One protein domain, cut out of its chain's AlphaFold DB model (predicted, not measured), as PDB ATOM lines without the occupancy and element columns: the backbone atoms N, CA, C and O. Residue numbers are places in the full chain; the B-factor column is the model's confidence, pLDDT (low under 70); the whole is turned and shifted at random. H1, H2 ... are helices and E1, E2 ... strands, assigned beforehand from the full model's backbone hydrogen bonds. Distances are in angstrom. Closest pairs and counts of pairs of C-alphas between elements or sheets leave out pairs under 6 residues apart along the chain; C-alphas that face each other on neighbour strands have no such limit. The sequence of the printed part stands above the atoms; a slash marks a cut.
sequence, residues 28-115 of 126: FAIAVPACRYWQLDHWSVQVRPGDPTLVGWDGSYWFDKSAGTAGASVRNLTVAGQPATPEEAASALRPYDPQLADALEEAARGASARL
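Overview. This is residues 28 to 115 of the 126 residues of an uncharacterized protein of Streptomyces bathyalis (UniProt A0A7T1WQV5). A long, twisted sheet of three long strands, E1, E2 and E3, with the short E4 at one edge, has the helical hairpin H2 and H3 packed on it toward the end of E3. The small helix H1 only grazes the sheet, and E3 bends where H2 and H3 gather. The printed part has 88 residues with three named helices and four named strands, in the order H1 E1 E2 E3 H2 H3 E4; the sheet runs E1 E2 E3 E4, all antiparallel, and the class is mixed, helices and strands. It is only just compact, close to loose, with a radius of gyration of the C-alphas of 14.4 A, and elongated, with spans of 41 by 25 by 20 A.

Arrangement. Start at H1, residues 28 to 31, which only grazes the sheet; its closest C-alpha pair with E1, residues 36 to 46, is Ala 31 and Tyr 37, 6.7 A. Next come E2, residues 55 to 64, and E3, residues 69 to 79, which with E1 make a meander, each strand the antiparallel neighbour of the one before. E1 and E2 form a hairpin; look for N 41 and O 59, 2.8 A apart. E2 and E3 form another, with N 60 and O 73 at 2.8 A. E3 bends by 56 degrees at residue 76, and its residues 78 to 79 pair antiparallel with residues 82 to 83. H2, residues 86 to 93, runs across the strands, at 72 degrees to E3 on the local plane, at a height over the sheet of 8.6 A; the closest C-alphas of the two are Val 79 and Ala 89, 5.9 A. H3, residues 98 to 108, touches H2 in a helical hairpin, opposite ways at a shallow tilt of 19 degrees, closest at the C-alphas of Ala 90 and Ala 101, 4.4 A. H3 stands up from the sheet, its line rising 79 degrees; it is on one face, two layers, helix and sheet. E4, residues 111 to 114, is an edge strand beside E3, with N 72 and O 111 at 2.9 A. In H2 and H3 every O i to N i+4 pair is within hydrogen-bond range; H1 is too short for one.

Along the chain. Find C-alpha 36 at (35.765, -38.738, 70.378), where E1 begins its 32.2 A. E2 measures 29.3 A, E3 30.9 A and H3 15.3 A. E4 ends at C-alpha 114, (47.022, -46.684, 69.940).

Size, cuts and confidence. The two C-alphas farthest apart, Asp 51 and Ser 66, are 42.7 A apart. The printed part has no cut, and no link is long. The mean pLDDT of the printed part is 88.4, and residues 28 to 30 are under 70.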
ATOM      1  N   PHE A  28      40.002 -35.891  81.858       56.66
ATOM      2  CA  PHE A  28      40.010 -37.061  80.991       56.66
ATOM      3  C   PHE A  28      38.909 -38.055  81.389       56.66
ATOM      4  O   PHE A  28      38.255 -38.607  80.515       56.66
ATOM      5  N   ALA A  29      38.646 -38.227  82.689       62.09
ATOM      6  CA  ALA A  29      37.595 -39.094  83.219       62.09
ATOM      7  C   ALA A  29      36.194 -38.622  82.821       62.09
ATOM      8  O   ALA A  29      35.375 -39.450  82.439       62.09
ATOM      9  N   ILE A  30      35.924 -37.312  82.831       62.91
ATOM     10  CA  ILE A  30      34.650 -36.766  82.325       62.91
ATOM     11  C   ILE A  30      34.487 -37.058  80.828       62.91
ATOM     12  O   ILE A  30      33.374 -37.280  80.365       62.91
ATOM     13  N   ALA A  31      35.587 -37.108  80.074       74.00
ATOM     14  CA  ALA A  31      35.561 -37.472  78.664       74.00
ATOM     15  C   ALA A  31      35.442 -38.990  78.424       74.00
ATOM     16  O   ALA A  31      35.141 -39.392  77.303       74.00
ATOM     17  N   VAL A  32      35.627 -39.852  79.435       72.12
ATOM     18  CA  VAL A  32      35.603 -41.322  79.272       72.12
ATOM     19  C   VAL A  32      34.318 -41.857  78.637       72.12
ATOM     20  O   VAL A  32      34.440 -42.824  77.899       72.12
ATOM     21  N   PRO A  33      33.111 -41.302  78.820       79.12
ATOM     22  CA  PRO A  33      31.937 -41.785  78.091       79.12
ATOM     23  C   PRO A  33      31.951 -41.441  76.593       79.12
ATOM     24  O   PRO A  33      31.316 -42.129  75.800       79.12
ATOM     25  N   ALA A  34      32.681 -40.404  76.173       83.19
ATOM     26  CA  ALA A  34      32.690 -39.961  74.784       83.19
ATOM     27  C   ALA A  34      33.454 -40.937  73.872       83.19
ATOM     28  O   ALA A  34      34.431 -41.575  74.276       83.19
ATOM     29  N   CYS A  35      33.034 -41.023  72.610       87.81
ATOM     30  CA  CYS A  35      33.750 -41.769  71.573       87.81
ATOM     31  C   CYS A  35      34.924 -40.988  70.982       87.81
ATOM     32  O   CYS A  35      35.960 -41.566  70.659       87.81
ATOM     33  N   ARG A  36      34.754 -39.673  70.857       88.88
ATOM     34  CA  ARG A  36      35.765 -38.738  70.378       88.88
ATOM     35  C   ARG A  36      35.854 -37.581  71.347       88.88
ATOM     36  O   ARG A  36      34.839 -37.140  71.884       88.88
ATOM     37  N   TYR A  37      37.062 -37.093  71.551       87.19
ATOM     38  CA  TYR A  37      37.312 -35.967  72.427       87.19
ATOM     39  C   TYR A  37      38.518 -35.192  71.938       87.19
ATOM     40  O   TYR A  37      39.497 -35.780  71.484       87.19
ATOM     41  N   TRP A  38      38.453 -33.877  72.083       87.75
ATOM     42  CA  TRP A  38      39.569 -32.984  71.836       87.75
ATOM     43  C   TRP A  38      39.523 -31.848  72.847       87.75
ATOM     44  O   TRP A  38      38.463 -31.273  73.100       87.75
ATOM     45  N   GLN A  39      40.677 -31.526  73.419       84.38
ATOM     46  CA  GLN A  39      40.841 -30.368  74.280       84.38
ATOM     47  C   GLN A  39      42.051 -29.561  73.834       84.38
ATOM     48  O   GLN A  39      43.090 -30.118  73.480       84.38
ATOM     49  N   LEU A  40      41.910 -28.240  73.921       86.50
ATOM     50  CA  LEU A  40      42.984 -27.270  73.787       86.50
ATOM     51  C   LEU A  40      43.192 -26.560  75.133       86.50
ATOM     52  O   LEU A  40      42.234 -26.094  75.750       86.50
ATOM     53  N   ASP A  41      44.442 -26.469  75.572       83.25
ATOM     54  CA  ASP A  41      44.868 -25.824  76.811       83.25
ATOM     55  C   ASP A  41      46.042 -24.872  76.542       83.25
ATOM     56  O   ASP A  41      46.885 -25.128  75.684       83.25
ATOM     57  N   HIS A  42      46.136 -23.809  77.342       87.81
ATOM     58  CA  HIS A  42      47.313 -22.941  77.378       87.81
ATOM     59  C   HIS A  42      48.147 -23.309  78.603       87.81
ATOM     60  O   HIS A  42      47.652 -23.272  79.733       87.81
ATOM     61  N   TRP A  43      49.407 -23.654  78.400       89.06
ATOM     62  CA  TRP A  43      50.327 -24.109  79.432       89.06
ATOM     63  C   TRP A  43      51.446 -23.101  79.650       89.06
ATOM     64  O   TRP A  43      51.847 -22.361  78.757       89.06
ATOM     65  N   SER A  44      51.941 -23.069  80.879       90.75
ATOM     66  CA  SER A  44      53.084 -22.276  81.292       90.75
ATOM     67  C   SER A  44      53.825 -22.978  82.422       90.75
ATOM     68  O   SER A  44      53.225 -23.680  83.240       90.75
ATOM     69  N   VAL A  45      55.132 -22.780  82.472       89.44
ATOM     70  CA  VAL A  45      56.016 -23.218  83.545       89.44
ATOM     71  C   VAL A  45      56.629 -21.979  84.174       89.44
ATOM     72  O   VAL A  45      57.067 -21.071  83.472       89.44
ATOM     73  N   GLN A  46      56.643 -21.938  85.497       90.06
ATOM     74  CA  GLN A  46      57.358 -20.959  86.309       90.06
ATOM     75  C   GLN A  46      58.389 -21.715  87.146       90.06
ATOM     76  O   GLN A  46      58.128 -22.845  87.559       90.06
ATOM     77  N   VAL A  47      59.549 -21.120  87.423       84.50
ATOM     78  CA  VAL A  47      60.540 -21.762  88.307       84.50
ATOM     79  C   VAL A  47      59.981 -21.821  89.730       84.50
ATOM     80  O   VAL A  47      59.910 -22.891  90.333       84.50
ATOM     81  N   ARG A  48      59.470 -20.693  90.236       83.88
ATOM     82  CA  ARG A  48      58.737 -20.605  91.504       83.88
ATOM     83  C   ARG A  48      57.348 -19.998  91.293       83.88
ATOM     84  O   ARG A  48      57.141 -19.247  90.342       83.88
ATOM     85  N   PRO A  49      56.365 -20.311  92.156       78.44
ATOM     86  CA  PRO A  49      55.049 -19.689  92.057       78.44
ATOM     87  C   PRO A  49      55.147 -18.165  92.163       78.44
ATOM     88  O   PRO A  49      55.714 -17.644  93.120       78.44
ATOM     89  N   GLY A  50      54.553 -17.476  91.190       83.62
ATOM     90  CA  GLY A  50      54.577 -16.014  91.105       83.62
ATOM     91  C   GLY A  50      55.692 -15.458  90.218       83.62
ATOM     92  O   GLY A  50      55.619 -14.289  89.849       83.62
ATOM     93  N   ASP A  51      56.662 -16.283  89.808       84.31
ATOM     94  CA  ASP A  51      57.694 -15.865  88.860       84.31
ATOM     95  C   ASP A  51      57.098 -15.592  87.465       84.31
ATOM     96  O   ASP A  51      56.039 -16.128  87.096       84.31
ATOM     97  N   PRO A  52      57.798 -14.811  86.622       90.94
ATOM     98  CA  PRO A  52      57.520 -14.778  85.196       90.94
ATOM     99  C   PRO A  52      57.497 -16.185  84.580       90.94
ATOM    100  O   PRO A  52      58.146 -17.121  85.050       90.94
ATOM    101  N   THR A  53      56.730 -16.342  83.502       91.56
ATOM    102  CA  THR A  53      56.683 -17.604  82.757       91.56
ATOM    103  C   THR A  53      58.048 -17.894  82.133       91.56
ATOM    104  O   THR A  53      58.527 -17.117  81.313       91.56
ATOM    105  N   LEU A  54      58.640 -19.029  82.504       93.81
ATOM    106  CA  LEU A  54      59.865 -19.552  81.912       93.81
ATOM    107  C   LEU A  54      59.588 -20.137  80.528       93.81
ATOM    108  O   LEU A  54      60.221 -19.724  79.568       93.81
ATOM    109  N   VAL A  55      58.637 -21.070  80.424       95.31
ATOM    110  CA  VAL A  55      58.222 -21.681  79.149       95.31
ATOM    111  C   VAL A  55      56.707 -21.652  79.045       95.31
ATOM    112  O   VAL A  55      56.032 -21.940  80.030       95.31
ATOM    113  N   GLY A  56      56.156 -21.314  77.882       94.06
ATOM    114  CA  GLY A  56      54.714 -21.339  77.618       94.06
ATOM    115  C   GLY A  56      54.393 -21.972  76.270       94.06
ATOM    116  O   GLY A  56      55.205 -21.884  75.356       94.06
ATOM    117  N   TRP A  57      53.238 -22.626  76.149       94.44
ATOM    118  CA  TRP A  57      52.787 -23.241  74.896       94.44
ATOM    119  C   TRP A  57      51.278 -23.461  74.872       94.44
ATOM    120  O   TRP A  57      50.626 -23.550  75.914       94.44
ATOM    121  N   ASP A  58      50.737 -23.649  73.675       92.19
ATOM    122  CA  ASP A  58      49.386 -24.155  73.476       92.19
ATOM    123  C   ASP A  58      49.470 -25.661  73.243       92.19
ATOM    124  O   ASP A  58      50.121 -26.120  72.305       92.19
ATOM    125  N   GLY A  59      48.829 -26.440  74.105       88.19
ATOM    126  CA  GLY A  59      48.805 -27.895  74.018       88.19
ATOM    127  C   GLY A  59      47.418 -28.383  73.649       88.19
ATOM    128  O   GLY A  59      46.431 -27.922  74.220       88.19
ATOM    129  N   SER A  60      47.330 -29.347  72.740       84.81
ATOM    130  CA  SER A  60      46.091 -30.070  72.492       84.81
ATOM    131  C   SER A  60      46.265 -31.559  72.731       84.81
ATOM    132  O   SER A  60      47.344 -32.107  72.516       84.81
ATOM    133  N   TYR A  61      45.203 -32.207  73.193       84.25
ATOM    134  CA  TYR A  61      45.147 -33.653  73.339       84.25
ATOM    135  C   TYR A  61      43.791 -34.169  72.889       84.25
ATOM    136  O   TYR A  61      42.767 -33.498  73.046       84.25
ATOM    137  N   TRP A  62      43.791 -35.360  72.305       87.38
ATOM    138  CA  TRP A  62      42.601 -35.958  71.723       87.38
ATOM    139  C   TRP A  62      42.611 -37.472  71.831       87.38
ATOM    140  O   TRP A  62      43.652 -38.105  72.012       87.38
ATOM    141  N   PHE A  63      41.424 -38.040  71.656       88.19
ATOM    142  CA  PHE A  63      41.262 -39.440  71.319       88.19
ATOM    143  C   PHE A  63      40.106 -39.650  70.342       88.19
ATOM    144  O   PHE A  63      39.116 -38.914  70.347       88.19
ATOM    145  N   ASP A  64      40.223 -40.708  69.549       88.81
ATOM    146  CA  ASP A  64      39.159 -41.324  68.775       88.81
ATOM    147  C   ASP A  64      39.144 -42.827  69.083       88.81
ATOM    148  O   ASP A  64      39.991 -43.593  68.623       88.81
ATOM    149  N   LYS A  65      38.159 -43.267  69.867       86.50
ATOM    150  CA  LYS A  65      38.003 -44.683  70.223       86.50
ATOM    151  C   LYS A  65      37.496 -45.539  69.071       86.50
ATOM    152  O   LYS A  65      37.760 -46.734  69.066       86.50
ATOM    153  N   SER A  66      36.786 -44.948  68.107       86.25
ATOM    154  CA  SER A  66      36.341 -45.665  66.906       86.25
ATOM    155  C   SER A  66      37.520 -46.014  65.998       86.25
ATOM    156  O   SER A  66      37.570 -47.110  65.451       86.25
ATOM    157  N   ALA A  67      38.506 -45.116  65.915       88.06
ATOM    158  CA  ALA A  67      39.767 -45.355  65.217       88.06
ATOM    159  C   ALA A  67      40.825 -46.054  66.094       88.06
ATOM    160  O   ALA A  67      41.856 -46.491  65.587       88.06
ATOM    161  N   GLY A  68      40.597 -46.148  67.408       89.50
ATOM    162  CA  GLY A  68      41.548 -46.714  68.363       89.50
ATOM    163  C   GLY A  68      42.825 -45.884  68.501       89.50
ATOM    164  O   GLY A  68      43.896 -46.445  68.727       89.50
ATOM    165  N   THR A  69      42.743 -44.561  68.350       89.81
ATOM    166  CA  THR A  69      43.901 -43.659  68.356       89.81
ATOM    167  C   THR A  69      43.734 -42.519  69.351       89.81
ATOM    168  O   THR A  69      42.632 -42.092  69.685       89.81
ATOM    169  N   ALA A  70      44.855 -42.026  69.853       89.19
ATOM    170  CA  ALA A  70      44.936 -40.825  70.665       89.19
ATOM    171  C   ALA A  70      46.212 -40.067  70.324       89.19
ATOM    172  O   ALA A  70      47.134 -40.625  69.725       89.19
ATOM    173  N   GLY A  71      46.281 -38.807  70.726       87.81
ATOM    174  CA  GLY A  71      47.472 -38.018  70.483       87.81
ATOM    175  C   GLY A  71      47.530 -36.733  71.277       87.81
ATOM    176  O   GLY A  71      46.575 -36.330  71.948       87.81
ATOM    177  N   ALA A  72      48.689 -36.099  71.174       85.75
ATOM    178  CA  ALA A  72      48.969 -34.797  71.737       85.75
ATOM    179  C   ALA A  72      49.809 -33.978  70.757       85.75
ATOM    180  O   ALA A  72      50.650 -34.511  70.031       85.75
ATOM    181  N   SER A  73      49.583 -32.671  70.750       87.44
ATOM    182  CA  SER A  73      50.376 -31.724  69.975       87.44
ATOM    183  C   SER A  73      50.646 -30.466  70.782       87.44
ATOM    184  O   SER A  73      49.836 -30.073  71.626       87.44
ATOM    185  N   VAL A  74      51.777 -29.822  70.508       90.19
ATOM    186  CA  VAL A  74      52.095 -28.497  71.049       90.19
ATOM    187  C   VAL A  74      52.376 -27.511  69.926       90.19
ATOM    188  O   VAL A  74      52.839 -27.887  68.850       90.19
ATOM    189  N   ARG A  75      52.066 -26.241  70.173       92.12
ATOM    190  CA  ARG A  75      52.316 -25.118  69.264       92.12
ATOM    191  C   ARG A  75      52.530 -23.830  70.055       92.12
ATOM    192  O   ARG A  75      52.282 -23.803  71.259       92.12
ATOM    193  N   ASN A  76      52.938 -22.764  69.366       95.56
ATOM    194  CA  ASN A  76      53.115 -21.427  69.949       95.56
ATOM    195  C   ASN A  76      54.029 -21.446  71.187       95.56
ATOM    196  O   ASN A  76      53.706 -20.879  72.231       95.56
ATOM    197  N   LEU A  77      55.144 -22.168  71.073       96.56
ATOM    198  CA  LEU A  77      56.136 -22.284  72.132       96.56
ATOM    199  C   LEU A  77      56.810 -20.940  72.385       96.56
ATOM    200  O   LEU A  77      57.125 -20.194  71.457       96.56
ATOM    201  N   THR A  78      57.032 -20.653  73.660       97.81
ATOM    202  CA  THR A  78      57.732 -19.461  74.117       97.81
ATOM    203  C   THR A  78      58.709 -19.797  75.231       97.81
ATOM    204  O   THR A  78      58.410 -20.642  76.075       97.81
ATOM    205  N   VAL A  79      59.837 -19.089  75.270       97.62
ATOM    206  CA  VAL A  79      60.791 -19.067  76.385       97.62
ATOM    207  C   VAL A  79      60.938 -17.623  76.849       97.62
ATOM    208  O   VAL A  79      61.176 -16.727  76.043       97.62
ATOM    209  N   ALA A  80      60.730 -17.373  78.142       95.44
ATOM    210  CA  ALA A  80      60.725 -16.034  78.739       95.44
ATOM    211  C   ALA A  80      59.834 -15.021  77.978       95.44
ATOM    212  O   ALA A  80      60.147 -13.836  77.875       95.44
ATOM    213  N   GLY A  81      58.714 -15.497  77.423       95.25
ATOM    214  CA  GLY A  81      57.758 -14.686  76.663       95.25
ATOM    215  C   GLY A  81      58.127 -14.422  75.200       95.25
ATOM    216  O   GLY A  81      57.332 -13.798  74.502       95.25
ATOM    217  N   GLN A  82      59.275 -14.903  74.719       98.12
ATOM    218  CA  GLN A  82      59.660 -14.822  73.307       98.12
ATOM    219  C   GLN A  82      59.335 -16.128  72.579       98.12
ATOM    220  O   GLN A  82      59.471 -17.181  73.200       98.12
ATOM    221  N   PRO A  83      58.918 -16.096  71.298       98.12
ATOM    222  CA  PRO A  83      58.759 -17.303  70.489       98.12
ATOM    223  C   PRO A  83      60.028 -18.157  70.497       98.12
ATOM    224  O   PRO A  83      61.128 -17.613  70.445       98.12
ATOM    225  N   ALA A  84      59.865 -19.476  70.559       97.56
ATOM    226  CA  ALA A  84      60.976 -20.417  70.656       97.56
ATOM    227  C   ALA A  84      60.710 -21.695  69.854       97.56
ATOM    228  O   ALA A  84      59.554 -22.074  69.627       97.56
ATOM    229  N   THR A  85      61.779 -22.387  69.463       97.38
ATOM    230  CA  THR A  85      61.682 -23.738  68.899       97.38
ATOM    231  C   THR A  85      61.387 -24.778  69.994       97.38
ATOM    232  O   THR A  85      61.568 -24.507  71.189       97.38
ATOM    233  N   PRO A  86      60.930 -25.991  69.627       95.69
ATOM    234  CA  PRO A  86      60.793 -27.100  70.573       95.69
ATOM    235  C   PRO A  86      62.075 -27.410  71.347       95.69
ATOM    236  O   PRO A  86      62.017 -27.615  72.557       95.69
ATOM    237  N   GLU A  87      63.223 -27.392  70.674       96.81
ATOM    238  CA  GLU A  87      64.529 -27.697  71.260       96.81
ATOM    239  C   GLU A  87      64.952 -26.620  72.266       96.81
ATOM    240  O   GLU A  87      65.441 -26.940  73.350       96.81
ATOM    241  N   GLU A  88      64.721 -25.342  71.952       98.12
ATOM    242  CA  GLU A  88      64.989 -24.223  72.863       98.12
ATOM    243  C   GLU A  88      64.116 -24.301  74.120       98.12
ATOM    244  O   GLU A  88      64.615 -24.183  75.244       98.12
ATOM    245  N   ALA A  89      62.815 -24.555  73.946       96.75
ATOM    246  CA  ALA A  89      61.879 -24.704  75.054       96.75
ATOM    247  C   ALA A  89      62.221 -25.906  75.946       96.75
ATOM    248  O   ALA A  89      62.196 -25.801  77.175       96.75
ATOM    249  N   ALA A  90      62.579 -27.039  75.345       95.75
ATOM    250  CA  ALA A  90      62.983 -28.229  76.076       95.75
ATOM    251  C   ALA A  90      64.316 -28.030  76.801       95.75
ATOM    252  O   ALA A  90      64.422 -28.364  77.980       95.75
ATOM    253  N   SER A  91      65.304 -27.412  76.152       97.75
ATOM    254  CA  SER A  91      66.582 -27.044  76.769       97.75
ATOM    255  C   SER A  91      66.385 -26.139  77.990       97.75
ATOM    256  O   SER A  91      66.965 -26.395  79.045       97.75
ATOM    257  N   ALA A  92      65.488 -25.149  77.905       95.50
ATOM    258  CA  ALA A  92      65.150 -24.280  79.033       95.50
ATOM    259  C   ALA A  92      64.484 -25.031  80.206       95.50
ATOM    260  O   ALA A  92      64.689 -24.666  81.366       95.50
ATOM    261  N   LEU A  93      63.699 -26.081  79.929       92.88
ATOM    262  CA  LEU A  93      63.041 -26.906  80.952       92.88
ATOM    263  C   LEU A  93      63.951 -27.970  81.567       92.88
ATOM    264  O   LEU A  93      63.780 -28.312  82.737       92.88
ATOM    265  N   ARG A  94      64.906 -28.495  80.798       95.12
ATOM    266  CA  ARG A  94      65.688 -29.691  81.135       95.12
ATOM    267  C   ARG A  94      66.440 -29.614  82.477       95.12
ATOM    268  O   ARG A  94      66.452 -30.631  83.169       95.12
ATOM    269  N   PRO A  95      66.981 -28.459  82.925       94.25
ATOM    270  CA  PRO A  95      67.573 -28.328  84.262       94.25
ATOM    271  C   PRO A  95      66.584 -28.508  85.423       94.25
ATOM    272  O   PRO A  95      67.005 -28.766  86.549       94.25
ATOM    273  N   TYR A  96      65.283 -28.339  85.174       89.19
ATOM    274  CA  TYR A  96      64.250 -28.331  86.208       89.19
ATOM    275  C   TYR A  96      63.340 -29.561  86.168       89.19
ATOM    276  O   TYR A  96      62.924 -30.043  87.221       89.19
ATOM    277  N   ASP A  97      63.001 -30.035  84.967       86.75
ATOM    278  CA  ASP A  97      62.159 -31.210  84.737       86.75
ATOM    279  C   ASP A  97      62.523 -31.858  83.381       86.75
ATOM    280  O   ASP A  97      61.951 -31.503  82.344       86.75
ATOM    281  N   PRO A  98      63.494 -32.792  83.354       88.56
ATOM    282  CA  PRO A  98      63.929 -33.436  82.115       88.56
ATOM    283  C   PRO A  98      62.830 -34.300  81.483       88.56
ATOM    284  O   PRO A  98      62.737 -34.360  80.263       88.56
ATOM    285  N   GLN A  99      61.945 -34.903  82.286       86.81
ATOM    286  CA  GLN A  99      60.840 -35.710  81.758       86.81
ATOM    287  C   GLN A  99      59.813 -34.847  81.022       86.81
ATOM    288  O   GLN A  99      59.287 -35.246  79.984       86.81
ATOM    289  N   LEU A 100      59.515 -33.659  81.554       87.38
ATOM    290  CA  LEU A 100      58.651 -32.705  80.866       87.38
ATOM    291  C   LEU A 100      59.301 -32.179  79.582       87.38
ATOM    292  O   LEU A 100      58.589 -31.999  78.596       87.38
ATOM    293  N   ALA A 101      60.615 -31.944  79.588       91.50
ATOM    294  CA  ALA A 101      61.350 -31.534  78.394       91.50
ATOM    295  C   ALA A 101      61.228 -32.583  77.273       91.50
ATOM    296  O   ALA A 101      60.834 -32.234  76.161       91.50
ATOM    297  N   ASP A 102      61.454 -33.863  77.586       89.62
ATOM    298  CA  ASP A 102      61.340 -34.960  76.614       89.62
ATOM    299  C   ASP A 102      59.905 -35.088  76.070       89.62
ATOM    300  O   ASP A 102      59.687 -35.169  74.860       89.62
ATOM    301  N   ALA A 103      58.902 -35.025  76.954       87.19
ATOM    302  CA  ALA A 103      57.495 -35.096  76.557       87.19
ATOM    303  C   ALA A 103      57.065 -33.910  75.673       87.19
ATOM    304  O   ALA A 103      56.231 -34.068  74.778       87.19
ATOM    305  N   LEU A 104      57.613 -32.716  75.920       89.50
ATOM    306  CA  LEU A 104      57.355 -31.532  75.102       89.50
ATOM    307  C   LEU A 104      57.952 -31.693  73.700       89.50
ATOM    308  O   LEU A 104      57.261 -31.401  72.725       89.50
ATOM    309  N   GLU A 105      59.181 -32.204  73.585       91.25
ATOM    310  CA  GLU A 105      59.814 -32.495  72.292       91.25
ATOM    311  C   GLU A 105      59.032 -33.557  71.507       91.25
ATOM    312  O   GLU A 105      58.793 -33.395  70.309       91.25
ATOM    313  N   GLU A 106      58.589 -34.633  72.166       88.38
ATOM    314  CA  GLU A 106      57.743 -35.655  71.539       88.38
ATOM    315  C   GLU A 106      56.423 -35.079  71.028       88.38
ATOM    316  O   GLU A 106      56.051 -35.297  69.872       88.38
ATOM    317  N   ALA A 107      55.725 -34.303  71.858       87.00
ATOM    318  CA  ALA A 107      54.460 -33.692  71.472       87.00
ATOM    319  C   ALA A 107      54.633 -32.626  70.377       87.00
ATOM    320  O   ALA A 107      53.718 -32.425  69.575       87.00
ATOM    321  N   ALA A 108      55.789 -31.958  70.299       90.25
ATOM    322  CA  ALA A 108      56.077 -30.965  69.262       90.25
ATOM    323  C   ALA A 108      56.238 -31.596  67.879       90.25
ATOM    324  O   ALA A 108      55.884 -30.982  66.875       90.25
ATOM    325  N   ARG A 109      56.691 -32.853  67.828       88.88
ATOM    326  CA  ARG A 109      56.716 -33.659  66.599       88.88
ATOM    327  C   ARG A 109      55.348 -34.246  66.229       88.88
ATOM    328  O   ARG A 109      55.219 -34.849  65.169       88.88
ATOM    329  N   GLY A 110      54.334 -34.066  67.078       80.62
ATOM    330  CA  GLY A 110      53.031 -34.710  66.950       80.62
ATOM    331  C   GLY A 110      53.073 -36.138  67.487       80.62
ATOM    332  O   GLY A 110      53.364 -37.087  66.761       80.62
ATOM    333  N   ALA A 111      52.752 -36.300  68.769       84.44
ATOM    334  CA  ALA A 111      52.714 -37.608  69.406       84.44
ATOM    335  C   ALA A 111      51.367 -38.292  69.142       84.44
ATOM    336  O   ALA A 111      50.303 -37.688  69.309       84.44
ATOM    337  N   SER A 112      51.404 -39.573  68.777       84.94
ATOM    338  CA  SER A 112      50.210 -40.410  68.637       84.94
ATOM    339  C   SER A 112      50.425 -41.787  69.255       84.94
ATOM    340  O   SER A 112      51.543 -42.295  69.313       84.94
ATOM    341  N   ALA A 113      49.344 -42.385  69.743       83.81
ATOM    342  CA  ALA A 113      49.346 -43.694  70.372       83.81
ATOM    343  C   ALA A 113      48.089 -44.478  69.994       83.81
ATOM    344  O   ALA A 113      47.031 -43.902  69.725       83.81
ATOM    345  N   ARG A 114      48.194 -45.810  70.021       88.38
ATOM    346  CA  ARG A 114      47.022 -46.684  69.940       88.38
ATOM    347  C   ARG A 114      46.339 -46.778  71.298       88.38
ATOM    348  O   ARG A 114      46.992 -46.977  72.320       88.38
ATOM    349  N   LEU A 115      45.020 -46.660  71.286       82.50
ATOM    350  CA  LEU A 115      44.189 -46.926  72.446       82.50
ATOM    351  C   LEU A 115      44.009 -48.439  72.648       82.50
ATOM    352  O   LEU A 115      43.989 -49.194  71.672       82.50
TER     353      LEU A 115